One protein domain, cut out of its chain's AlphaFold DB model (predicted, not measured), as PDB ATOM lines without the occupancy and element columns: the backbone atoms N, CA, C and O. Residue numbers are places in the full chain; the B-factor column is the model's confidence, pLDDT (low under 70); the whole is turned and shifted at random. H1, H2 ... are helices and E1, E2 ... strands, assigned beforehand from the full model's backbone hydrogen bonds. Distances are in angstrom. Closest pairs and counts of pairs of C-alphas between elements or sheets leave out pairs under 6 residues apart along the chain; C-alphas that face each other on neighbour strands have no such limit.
ATOM      1  N   PHE A  22      -7.578  -2.629  23.741       94.12
ATOM      2  CA  PHE A  22      -7.011  -2.232  25.031       94.12
ATOM      3  C   PHE A  22      -7.123  -3.327  26.105       94.12
ATOM      4  O   PHE A  22      -6.707  -3.106  27.237       94.12
ATOM      5  N   ILE A  23      -7.693  -4.500  25.797       96.19
ATOM      6  CA  ILE A  23      -7.718  -5.646  26.715       96.19
ATOM      7  C   ILE A  23      -6.497  -6.520  26.431       96.19
ATOM      8  O   ILE A  23      -6.344  -7.065  25.336       96.19
ATOM      9  N   LYS A  24      -5.625  -6.684  27.430       97.56
ATOM     10  CA  LYS A  24      -4.454  -7.567  27.348       97.56
ATOM     11  C   LYS A  24      -4.623  -8.736  28.295       97.56
ATOM     12  O   LYS A  24      -4.688  -8.558  29.509       97.56
ATOM     13  N   VAL A  25      -4.685  -9.936  27.730       97.88
ATOM     14  CA  VAL A  25      -4.786 -11.167  28.514       97.88
ATOM     15  C   VAL A  25      -3.388 -11.690  28.802       97.88
ATOM     16  O   VAL A  25      -2.574 -11.836  27.891       97.88
ATOM     17  N   VAL A  26      -3.112 -11.980  30.067       98.19
ATOM     18  CA  VAL A  26      -1.796 -12.394  30.545       98.19
ATOM     19  C   VAL A  26      -1.919 -13.724  31.274       98.19
ATOM     20  O   VAL A  26      -2.652 -13.839  32.253       98.19
ATOM     21  N   ASP A  27      -1.194 -14.722  30.786       97.62
ATOM     22  CA  ASP A  27      -1.032 -16.014  31.440       97.62
ATOM     23  C   ASP A  27       0.180 -15.947  32.375       97.62
ATOM     24  O   ASP A  27       1.319 -15.829  31.916       97.62
ATOM     25  N   ALA A  28      -0.078 -15.997  33.678       96.25
ATOM     26  CA  ALA A  28       0.923 -16.031  34.738       96.25
ATOM     27  C   ALA A  28       1.003 -17.429  35.378       96.25
ATOM     28  O   ALA A  28       1.260 -17.564  36.573       96.25
ATOM     29  N   THR A  29       0.757 -18.490  34.602       95.06
ATOM     30  CA  THR A  29       0.919 -19.862  35.089       95.06
ATOM     31  C   THR A  29       2.363 -20.114  35.513       95.06
ATOM     32  O   THR A  29       3.297 -19.923  34.736       95.06
ATOM     33  N   ASN A  30       2.530 -20.646  36.721       92.25
ATOM     34  CA  ASN A  30       3.770 -21.252  37.185       92.25
ATOM     35  C   ASN A  30       3.462 -22.535  37.974       92.25
ATOM     36  O   ASN A  30       2.317 -22.772  38.360       92.25
ATOM     37  N   PHE A  31       4.470 -23.374  38.208       91.12
ATOM     38  CA  PHE A  31       4.347 -24.603  38.992       91.12
ATOM     39  C   PHE A  31       5.465 -24.707  40.029       91.12
ATOM     40  O   PHE A  31       6.569 -24.220  39.813       91.12
ATOM     41  N   MET A  32       5.197 -25.389  41.148       88.75
ATOM     42  CA  MET A  32       6.241 -25.675  42.135       88.75
ATOM     43  C   MET A  32       7.352 -26.543  41.520       88.75
ATOM     44  O   MET A  32       7.040 -27.445  40.726       88.75
ATOM     45  N   PRO A  33       8.620 -26.371  41.940       87.12
ATOM     46  CA  PRO A  33       9.705 -27.262  41.555       87.12
ATOM     47  C   PRO A  33       9.352 -28.731  41.807       87.12
ATOM     48  O   PRO A  33       8.772 -29.080  42.834       87.12
ATOM     49  N   GLY A  34       9.692 -29.596  40.853       88.31
ATOM     50  CA  GLY A  34       9.385 -31.030  40.911       88.31
ATOM     51  C   GLY A  34       7.988 -31.414  40.413       88.31
ATOM     52  O   GLY A  34       7.724 -32.601  40.231       88.31
ATOM     53  N   THR A  35       7.107 -30.450  40.120       90.00
ATOM     54  CA  THR A  35       5.846 -30.744  39.421       90.00
ATOM     55  C   THR A  35       6.163 -31.216  37.995       90.00
ATOM     56  O   THR A  35       6.899 -30.524  37.291       90.00
ATOM     57  N   PRO A  36       5.600 -32.339  37.503       93.75
ATOM     58  CA  PRO A  36       5.856 -32.851  36.151       93.75
ATOM     59  C   PRO A  36       5.071 -32.069  35.079       93.75
ATOM     60  O   PRO A  36       4.455 -32.650  34.188       93.75
ATOM     61  N   ARG A  37       5.041 -30.738  35.192       92.38
ATOM     62  CA  ARG A  37       4.311 -29.814  34.321       92.38
ATOM     63  C   ARG A  37       5.220 -28.662  33.919       92.38
ATOM     64  O   ARG A  37       6.127 -28.285  34.654       92.38
ATOM     65  N   ASN A  38       4.976 -28.098  32.741       94.25
ATOM     66  CA  ASN A  38       5.766 -26.997  32.202       94.25
ATOM     67  C   ASN A  38       4.829 -25.893  31.705       94.25
ATOM     68  O   ASN A  38       4.119 -26.085  30.718       94.25
ATOM     69  N   ALA A  39       4.835 -24.751  32.395       95.19
ATOM     70  CA  ALA A  39       3.888 -23.665  32.155       95.19
ATOM     71  C   ALA A  39       3.982 -23.111  30.727       95.19
ATOM     72  O   ALA A  39       2.965 -22.949  30.056       95.19
ATOM     73  N   LEU A  40       5.202 -22.921  30.216       95.88
ATOM     74  CA  LEU A  40       5.423 -22.433  28.855       95.88
ATOM     75  C   LEU A  40       4.878 -23.402  27.794       95.88
ATOM     76  O   LEU A  40       4.288 -22.970  26.802       95.88
ATOM     77  N   ASN A  41       5.072 -24.709  27.975       96.75
ATOM     78  CA  ASN A  41       4.550 -25.722  27.056       96.75
ATOM     79  C   ASN A  41       3.022 -25.792  27.105       96.75
ATOM     80  O   ASN A  41       2.388 -25.923  26.058       96.75
ATOM     81  N   GLU A  42       2.426 -25.669  28.292       96.25
ATOM     82  CA  GLU A  42       0.971 -25.607  28.436       96.25
ATOM     83  C   GLU A  42       0.396 -24.364  27.767       96.25
ATOM     84  O   GLU A  42      -0.484 -24.507  26.924       96.25
ATOM     85  N   TRP A  43       0.965 -23.182  28.013       97.38
ATOM     86  CA  TRP A  43       0.573 -21.942  27.341       97.38
ATOM     87  C   TRP A  43       0.681 -22.055  25.811       97.38
ATOM     88  O   TRP A  43      -0.219 -21.630  25.080       97.38
ATOM     89  N   LYS A  44       1.751 -22.678  25.292       97.25
ATOM     90  CA  LYS A  44       1.910 -22.938  23.848       97.25
ATOM     91  C   LYS A  44       0.811 -23.849  23.299       97.25
ATOM     92  O   LYS A  44       0.336 -23.592  22.194       97.25
ATOM     93  N   SER A  45       0.431 -24.877  24.056       97.44
ATOM     94  CA  SER A  45      -0.557 -25.892  23.671       97.44
ATOM     95  C   SER A  45      -1.999 -25.385  23.767       97.44
ATOM     96  O   SER A  45      -2.788 -25.553  22.836       97.44
ATOM     97  N   LYS A  46      -2.355 -24.737  24.879       96.94
ATOM     98  CA  LYS A  46      -3.702 -24.246  25.166       96.94
ATOM     99  C   LYS A  46      -3.641 -23.020  26.070       96.94
ATOM    100  O   LYS A  46      -3.181 -23.084  27.201       96.94
ATOM    101  N   ARG A  47      -4.206 -21.922  25.577       96.94
ATOM    102  CA  ARG A  47      -4.327 -20.644  26.283       96.94
ATOM    103  C   ARG A  47      -5.575 -19.904  25.828       96.94
ATOM    104  O   ARG A  47      -6.178 -20.272  24.815       96.94
ATOM    105  N   ILE A  48      -5.943 -18.850  26.547       97.62
ATOM    106  CA  ILE A  48      -6.958 -17.907  26.061       97.62
ATOM    107  C   ILE A  48      -6.428 -17.250  24.768       97.62
ATOM    108  O   ILE A  48      -5.245 -16.900  24.712       97.62
ATOM    109  N   PRO A  49      -7.244 -17.099  23.703       96.19
ATOM    110  CA  PRO A  49      -6.791 -16.470  22.464       96.19
ATOM    111  C   PRO A  49      -6.185 -15.084  22.710       96.19
ATOM    112  O   PRO A  49      -6.744 -14.283  23.451       96.19
ATOM    113  N   GLY A  50      -5.030 -14.818  22.097       95.50
ATOM    114  CA  GLY A  50      -4.302 -13.556  22.267       95.50
ATOM    115  C   GLY A  50      -3.512 -13.422  23.575       95.50
ATOM    116  O   GLY A  50      -2.770 -12.454  23.709       95.50
ATOM    117  N   ALA A  51      -3.610 -14.376  24.509       97.94
ATOM    118  CA  ALA A  51      -2.888 -14.287  25.772       97.94
ATOM    119  C   ALA A  51      -1.367 -14.384  25.589       97.94
ATOM    120  O   ALA A  51      -0.868 -15.273  24.889       97.94
ATOM    121  N   VAL A  52      -0.638 -13.506  26.274       98.06
ATOM    122  CA  VAL A  52       0.832 -13.511  26.366       98.06
ATOM    123  C   VAL A  52       1.290 -14.254  27.620       98.06
ATOM    124  O   VAL A  52       0.549 -14.318  28.596       98.06
ATOM    125  N   PHE A  53       2.492 -14.831  27.593       98.06
ATOM    126  CA  PHE A  53       3.065 -15.534  28.744       98.06
ATOM    127  C   PHE A  53       3.912 -14.580  29.589       98.06
ATOM    128  O   PHE A  53       4.835 -13.950  29.067       98.06
ATOM    129  N   PHE A  54       3.612 -14.483  30.882       97.69
ATOM    130  CA  PHE A  54       4.331 -13.645  31.836       97.69
ATOM    131  C   PHE A  54       5.311 -14.486  32.647       97.69
ATOM    132  O   PHE A  54       4.967 -15.085  33.663       97.69
ATOM    133  N   ASP A  55       6.554 -14.531  32.180       95.69
ATOM    134  CA  ASP A  55       7.627 -15.321  32.783       95.69
ATOM    135  C   ASP A  55       8.251 -14.588  33.981       95.69
ATOM    136  O   ASP A  55       9.343 -14.029  33.886       95.69
ATOM    137  N   PHE A  56       7.543 -14.565  35.111       94.81
ATOM    138  CA  PHE A  56       8.035 -13.989  36.374       94.81
ATOM    139  C   PHE A  56       9.025 -14.892  37.124       94.81
ATOM    140  O   PHE A  56       9.490 -14.543  38.210       94.81
ATOM    141  N   ASP A  57       9.322 -16.070  36.580       92.38
ATOM    142  CA  ASP A  57      10.270 -17.011  37.169       92.38
ATOM    143  C   ASP A  57      11.696 -16.705  36.703       92.38
ATOM    144  O   ASP A  57      12.607 -16.602  37.524       92.38
ATOM    145  N   THR A  58      11.887 -16.472  35.399       92.62
ATOM    146  CA  THR A  58      13.232 -16.360  34.808       92.62
ATOM    147  C   THR A  58      13.507 -15.065  34.047       92.62
ATOM    148  O   THR A  58      14.676 -14.712  33.860       92.62
ATOM    149  N   ARG A  59      12.473 -14.340  33.594       94.62
ATOM    150  CA  ARG A  59      12.652 -13.126  32.770       94.62
ATOM    151  C   ARG A  59      12.206 -11.841  33.438       94.62
ATOM    152  O   ARG A  59      12.944 -10.863  33.423       94.62
ATOM    153  N   ILE A  60      11.009 -11.831  34.008       97.06
ATOM    154  CA  ILE A  60      10.376 -10.663  34.626       97.06
ATOM    155  C   ILE A  60      10.563 -10.751  36.144       97.06
ATOM    156  O   ILE A  60       9.611 -10.767  36.920       97.06
ATOM    157  N   CYS A  61      11.820 -10.864  36.557       96.94
ATOM    158  CA  CYS A  61      12.247 -11.002  37.943       96.94
ATOM    159  C   CYS A  61      13.608 -10.326  38.144       96.94
ATOM    160  O   CYS A  61      14.309 -10.000  37.181       96.94
ATOM    161  N   ASP A  62      13.984 -10.080  39.396       97.25
ATOM    162  CA  ASP A  62      15.338  -9.637  39.722       97.25
ATOM    163  C   ASP A  62      16.340 -10.786  39.544       97.25
ATOM    164  O   ASP A  62      16.511 -11.638  40.415       97.25
ATOM    165  N   GLN A  63      17.035 -10.773  38.407       93.44
ATOM    166  CA  GLN A  63      18.056 -11.763  38.053       93.44
ATOM    167  C   GLN A  63      19.362 -11.622  38.854       93.44
ATOM    168  O   GLN A  63      20.235 -12.481  38.748       93.44
ATOM    169  N   SER A  64      19.532 -10.540  39.621       95.06
ATOM    170  CA  SER A  64      20.701 -10.344  40.488       95.06
ATOM    171  C   SER A  64      20.523 -10.952  41.882       95.06
ATOM    172  O   SER A  64      21.504 -11.177  42.594       95.06
ATOM    173  N   SER A  65      19.278 -11.241  42.261       95.69
ATOM    174  CA  SER A  65      18.930 -11.852  43.536       95.69
ATOM    175  C   SER A  65      19.266 -13.346  43.561       95.69
ATOM    176  O   SER A  65      19.052 -14.075  42.595       95.69
ATOM    177  N   SER A  66      19.727 -13.833  44.715       94.75
ATOM    178  CA  SER A  66      19.849 -15.271  44.992       94.75
ATOM    179  C   SER A  66      18.524 -15.929  45.402       94.75
ATOM    180  O   SER A  66      18.438 -17.155  45.462       94.75
ATOM    181  N   LEU A  67      17.501 -15.127  45.707       95.06
ATOM    182  CA  LEU A  67      16.144 -15.567  46.030       95.06
ATOM    183  C   LEU A  67      15.262 -15.587  44.769       95.06
ATOM    184  O   LEU A  67      15.370 -14.665  43.954       95.06
ATOM    185  N   PRO A  68      14.359 -16.576  44.627       91.44
ATOM    186  CA  PRO A  68      13.432 -16.648  43.502       91.44
ATOM    187  C   PRO A  68      12.335 -15.578  43.599       91.44
ATOM    188  O   PRO A  68      12.009 -15.106  44.687       91.44
ATOM    189  N   HIS A  69      11.724 -15.246  42.457       91.62
ATOM    190  CA  HIS A  69      10.528 -14.391  42.350       91.62
ATOM    191  C   HIS A  69      10.653 -12.989  42.967       91.62
ATOM    192  O   HIS A  69       9.658 -12.381  43.364       91.62
ATOM    193  N   MET A  70      11.873 -12.463  43.056       97.25
ATOM    194  CA  MET A  70      12.090 -11.113  43.553       97.25
ATOM    195  C   MET A  70      11.652 -10.075  42.520       97.25
ATOM    196  O   MET A  70      11.820 -10.259  41.311       97.25
ATOM    197  N   LEU A  71      11.079  -8.978  43.018       97.12
ATOM    198  CA  LEU A  71      10.580  -7.884  42.193       97.12
ATOM    199  C   LEU A  71      11.731  -7.287  41.355       97.12
ATOM    200  O   LEU A  71      12.723  -6.859  41.943       97.12
ATOM    201  N   PRO A  72      11.613  -7.222  40.015       97.38
ATOM    202  CA  PRO A  72      12.640  -6.625  39.164       97.38
ATOM    203  C   PRO A  72      12.751  -5.108  39.371       97.38
ATOM    204  O   PRO A  72      11.861  -4.461  39.929       97.38
ATOM    205  N   THR A  73      13.818  -4.508  38.838       97.75
ATOM    206  CA  THR A  73      13.901  -3.046  38.720       97.75
ATOM    207  C   THR A  73      12.812  -2.514  37.786       97.75
ATOM    208  O   THR A  73      12.292  -3.227  36.922       97.75
ATOM    209  N   THR A  74      12.486  -1.227  37.913       97.38
ATOM    210  CA  THR A  74      11.507  -0.562  37.042       97.38
ATOM    211  C   THR A  74      11.887  -0.640  35.566       97.38
ATOM    212  O   THR A  74      11.006  -0.810  34.729       97.38
ATOM    213  N   ASP A  75      13.180  -0.565  35.247       97.38
ATOM    214  CA  ASP A  75      13.672  -0.619  33.868       97.38
ATOM    215  C   ASP A  75      13.476  -2.007  33.255       97.38
ATOM    216  O   ASP A  75      12.998  -2.124  32.126       97.38
ATOM    217  N   VAL A  76      13.785  -3.065  34.015       96.62
ATOM    218  CA  VAL A  76      13.563  -4.454  33.588       96.62
ATOM    219  C   VAL A  76      12.070  -4.714  33.423       96.62
ATOM    220  O   VAL A  76      11.648  -5.172  32.363       96.62
ATOM    221  N   LEU A  77      11.256  -4.350  34.420       96.88
ATOM    222  CA  LEU A  77       9.807  -4.523  34.355       96.88
ATOM    223  C   LEU A  77       9.212  -3.797  33.144       96.88
ATOM    224  O   LEU A  77       8.505  -4.407  32.347       96.88
ATOM    225  N   SER A  78       9.521  -2.507  32.981       96.69
ATOM    226  CA  SER A  78       8.984  -1.686  31.895       96.69
ATOM    227  C   SER A  78       9.381  -2.234  30.530       96.69
ATOM    228  O   SER A  78       8.549  -2.262  29.623       96.69
ATOM    229  N   LYS A  79      10.634  -2.669  30.368       97.19
ATOM    230  CA  LYS A  79      11.128  -3.240  29.114       97.19
ATOM    231  C   LYS A  79      10.421  -4.551  28.783       97.19
ATOM    232  O   LYS A  79       9.861  -4.669  27.697       97.19
ATOM    233  N   GLU A  80      10.430  -5.518  29.697       97.75
ATOM    234  CA  GLU A  80       9.885  -6.852  29.426       97.75
ATOM    235  C   GLU A  80       8.361  -6.813  29.244       97.75
ATOM    236  O   GLU A  80       7.843  -7.402  28.300       97.75
ATOM    237  N   VAL A  81       7.634  -6.030  30.051       97.06
ATOM    238  CA  VAL A  81       6.181  -5.825  29.886       97.06
ATOM    239  C   VAL A  81       5.853  -5.152  28.548       97.06
ATOM    240  O   VAL A  81       4.896  -5.549  27.882       97.06
ATOM    241  N   SER A  82       6.673  -4.197  28.095       97.00
ATOM    242  CA  SER A  82       6.493  -3.577  26.773       97.00
ATOM    243  C   SER A  82       6.714  -4.571  25.628       97.00
ATOM    244  O   SER A  82       6.006  -4.508  24.624       97.00
ATOM    245  N   LEU A  83       7.653  -5.517  25.766       97.62
ATOM    246  CA  LEU A  83       7.876  -6.586  24.779       97.62
ATOM    247  C   LEU A  83       6.686  -7.552  24.677       97.62
ATOM    248  O   LEU A  83       6.488  -8.161  23.626       97.62
ATOM    249  N   LEU A  84       5.870  -7.655  25.729       97.44
ATOM    250  CA  LEU A  84       4.595  -8.376  25.704       97.44
ATOM    251  C   LEU A  84       3.461  -7.578  25.030       97.44
ATOM    252  O   LEU A  84       2.340  -8.073  24.929       97.44
ATOM    253  N   GLY A  85       3.726  -6.356  24.553       96.75
ATOM    254  CA  GLY A  85       2.731  -5.501  23.901       96.75
ATOM    255  C   GLY A  85       1.705  -4.906  24.867       96.75
ATOM    256  O   GLY A  85       0.580  -4.628  24.449       96.75
ATOM    257  N   ILE A  86       2.078  -4.766  26.143       97.19
ATOM    258  CA  ILE A  86       1.272  -4.125  27.183       97.19
ATOM    259  C   ILE A  86       1.692  -2.660  27.293       97.19
ATOM    260  O   ILE A  86       2.872  -2.332  27.438       97.19
ATOM    261  N   HIS A  87       0.706  -1.778  27.247       95.75
ATOM    262  CA  HIS A  87       0.854  -0.336  27.307       95.75
ATOM    263  C   HIS A  87       0.181   0.240  28.554       95.75
ATOM    264  O   HIS A  87      -0.613  -0.405  29.232       95.75
ATOM    265  N   ARG A  88       0.500   1.502  28.853       94.06
ATOM    266  CA  ARG A  88       0.029   2.211  30.051       94.06
ATOM    267  C   ARG A  88      -1.495   2.221  30.214       94.06
ATOM    268  O   ARG A  88      -1.973   2.169  31.342       94.06
ATOM    269  N   ASP A  89      -2.218   2.339  29.106       94.75
ATOM    270  CA  ASP A  89      -3.673   2.512  29.102       94.75
ATOM    271  C   ASP A  89      -4.428   1.189  28.884       94.75
ATOM    272  O   ASP A  89      -5.658   1.188  28.801       94.75
ATOM    273  N   ASP A  90      -3.707   0.065  28.809       95.75
ATOM    274  CA  ASP A  90      -4.317  -1.252  28.681       95.75
ATOM    275  C   ASP A  90      -4.977  -1.693  29.993       95.75
ATOM    276  O   ASP A  90      -4.479  -1.477  31.101       95.75
ATOM    277  N   ILE A  91      -6.096  -2.396  29.858       95.12
ATOM    278  CA  ILE A  91      -6.703  -3.176  30.928       95.12
ATOM    279  C   ILE A  91      -6.089  -4.575  30.868       95.12
ATOM    280  O   ILE A  91      -6.364  -5.362  29.958       95.12
ATOM    281  N   VAL A  92      -5.255  -4.885  31.857       96.44
ATOM    282  CA  VAL A  92      -4.581  -6.181  31.969       96.44
ATOM    283  C   VAL A  92      -5.455  -7.159  32.750       96.44
ATOM    284  O   VAL A  92      -5.817  -6.905  33.899       96.44
ATOM    285  N   VAL A  93      -5.776  -8.296  32.135       96.25
ATOM    286  CA  VAL A  93      -6.517  -9.400  32.754       96.25
ATOM    287  C   VAL A  93      -5.568 -10.581  32.927       96.25
ATOM    288  O   VAL A  93      -5.142 -11.188  31.945       96.25
ATOM    289  N   VAL A  94      -5.232 -10.890  34.178       96.00
ATOM    290  CA  VAL A  94      -4.288 -11.958  34.538       96.00
ATOM    291  C   VAL A  94      -5.049 -13.233  34.904       96.00
ATOM    292  O   VAL A  94      -6.079 -13.167  35.574       96.00
ATOM    293  N   TYR A  95      -4.544 -14.385  34.470       95.56
ATOM    294  CA  TYR A  95      -5.025 -15.704  34.882       95.56
ATOM    295  C   TYR A  95      -3.864 -16.696  35.021       95.56
ATOM    296  O   TYR A  95      -2.761 -16.447  34.536       95.56
ATOM    297  N   ASP A  96      -4.138 -17.847  35.628       94.38
ATOM    298  CA  ASP A  96      -3.273 -19.025  35.597       94.38
ATOM    299  C   ASP A  96      -4.102 -20.299  35.336       94.38
ATOM    300  O   ASP A  96      -5.335 -20.290  35.390       94.38
TER     301      ASP A  96
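This is residues 22 to 96 of the 104 residues of the protein "Rhodanese-like domain-containing protein" of Enterovibrio nigricans DSM 22720 (UniProt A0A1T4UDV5). Little regular structure: a flat model, mostly loop, with two short parallel strands, E1 and E2, side by side, and helices H1 and H2 set well apart. Residues 52 to 53 pair parallel with residues 26 to 27 of E1; residues 32 to 37 stick out. The printed part has 75 residues, 27 in named elements (E1, H1, H2, E2), class mixed; it is compact, radius of gyration of the C-alphas 13.0 A, spanning 36 by 31 by 15 A.

Find C-alpha 23 at (-7.718, -5.646, 26.715), where E1, residues 23 to 27, begins. Next come H1, residues 39 to 45, and H2, residues 74 to 83, 14.1 A long. E2, residues 91 to 95, ends at C-alpha 95, (-5.025, -15.704, 34.882).

Look at E1 and E2, parallel at 24 degrees: N 24 and O 91 are within hydrogen-bond range, 2.9 A. They form a strand-helix-strand unit, parallel neighbours with H1 and H2 between along the chain, its crossover right-handed. The closest C-alphas of E1 and H1, Asp 27 and Trp 43, are 7.4 A apart. In H1 and H2 every O i to N i+4 pair is within range.

The C-alphas farthest apart, Gly 34 and Asp 89, are 37.9 A apart. The printed part has no cut; links E1 to H1 and H1 to H2 are long. No printed residue is under 70 in pLDDT.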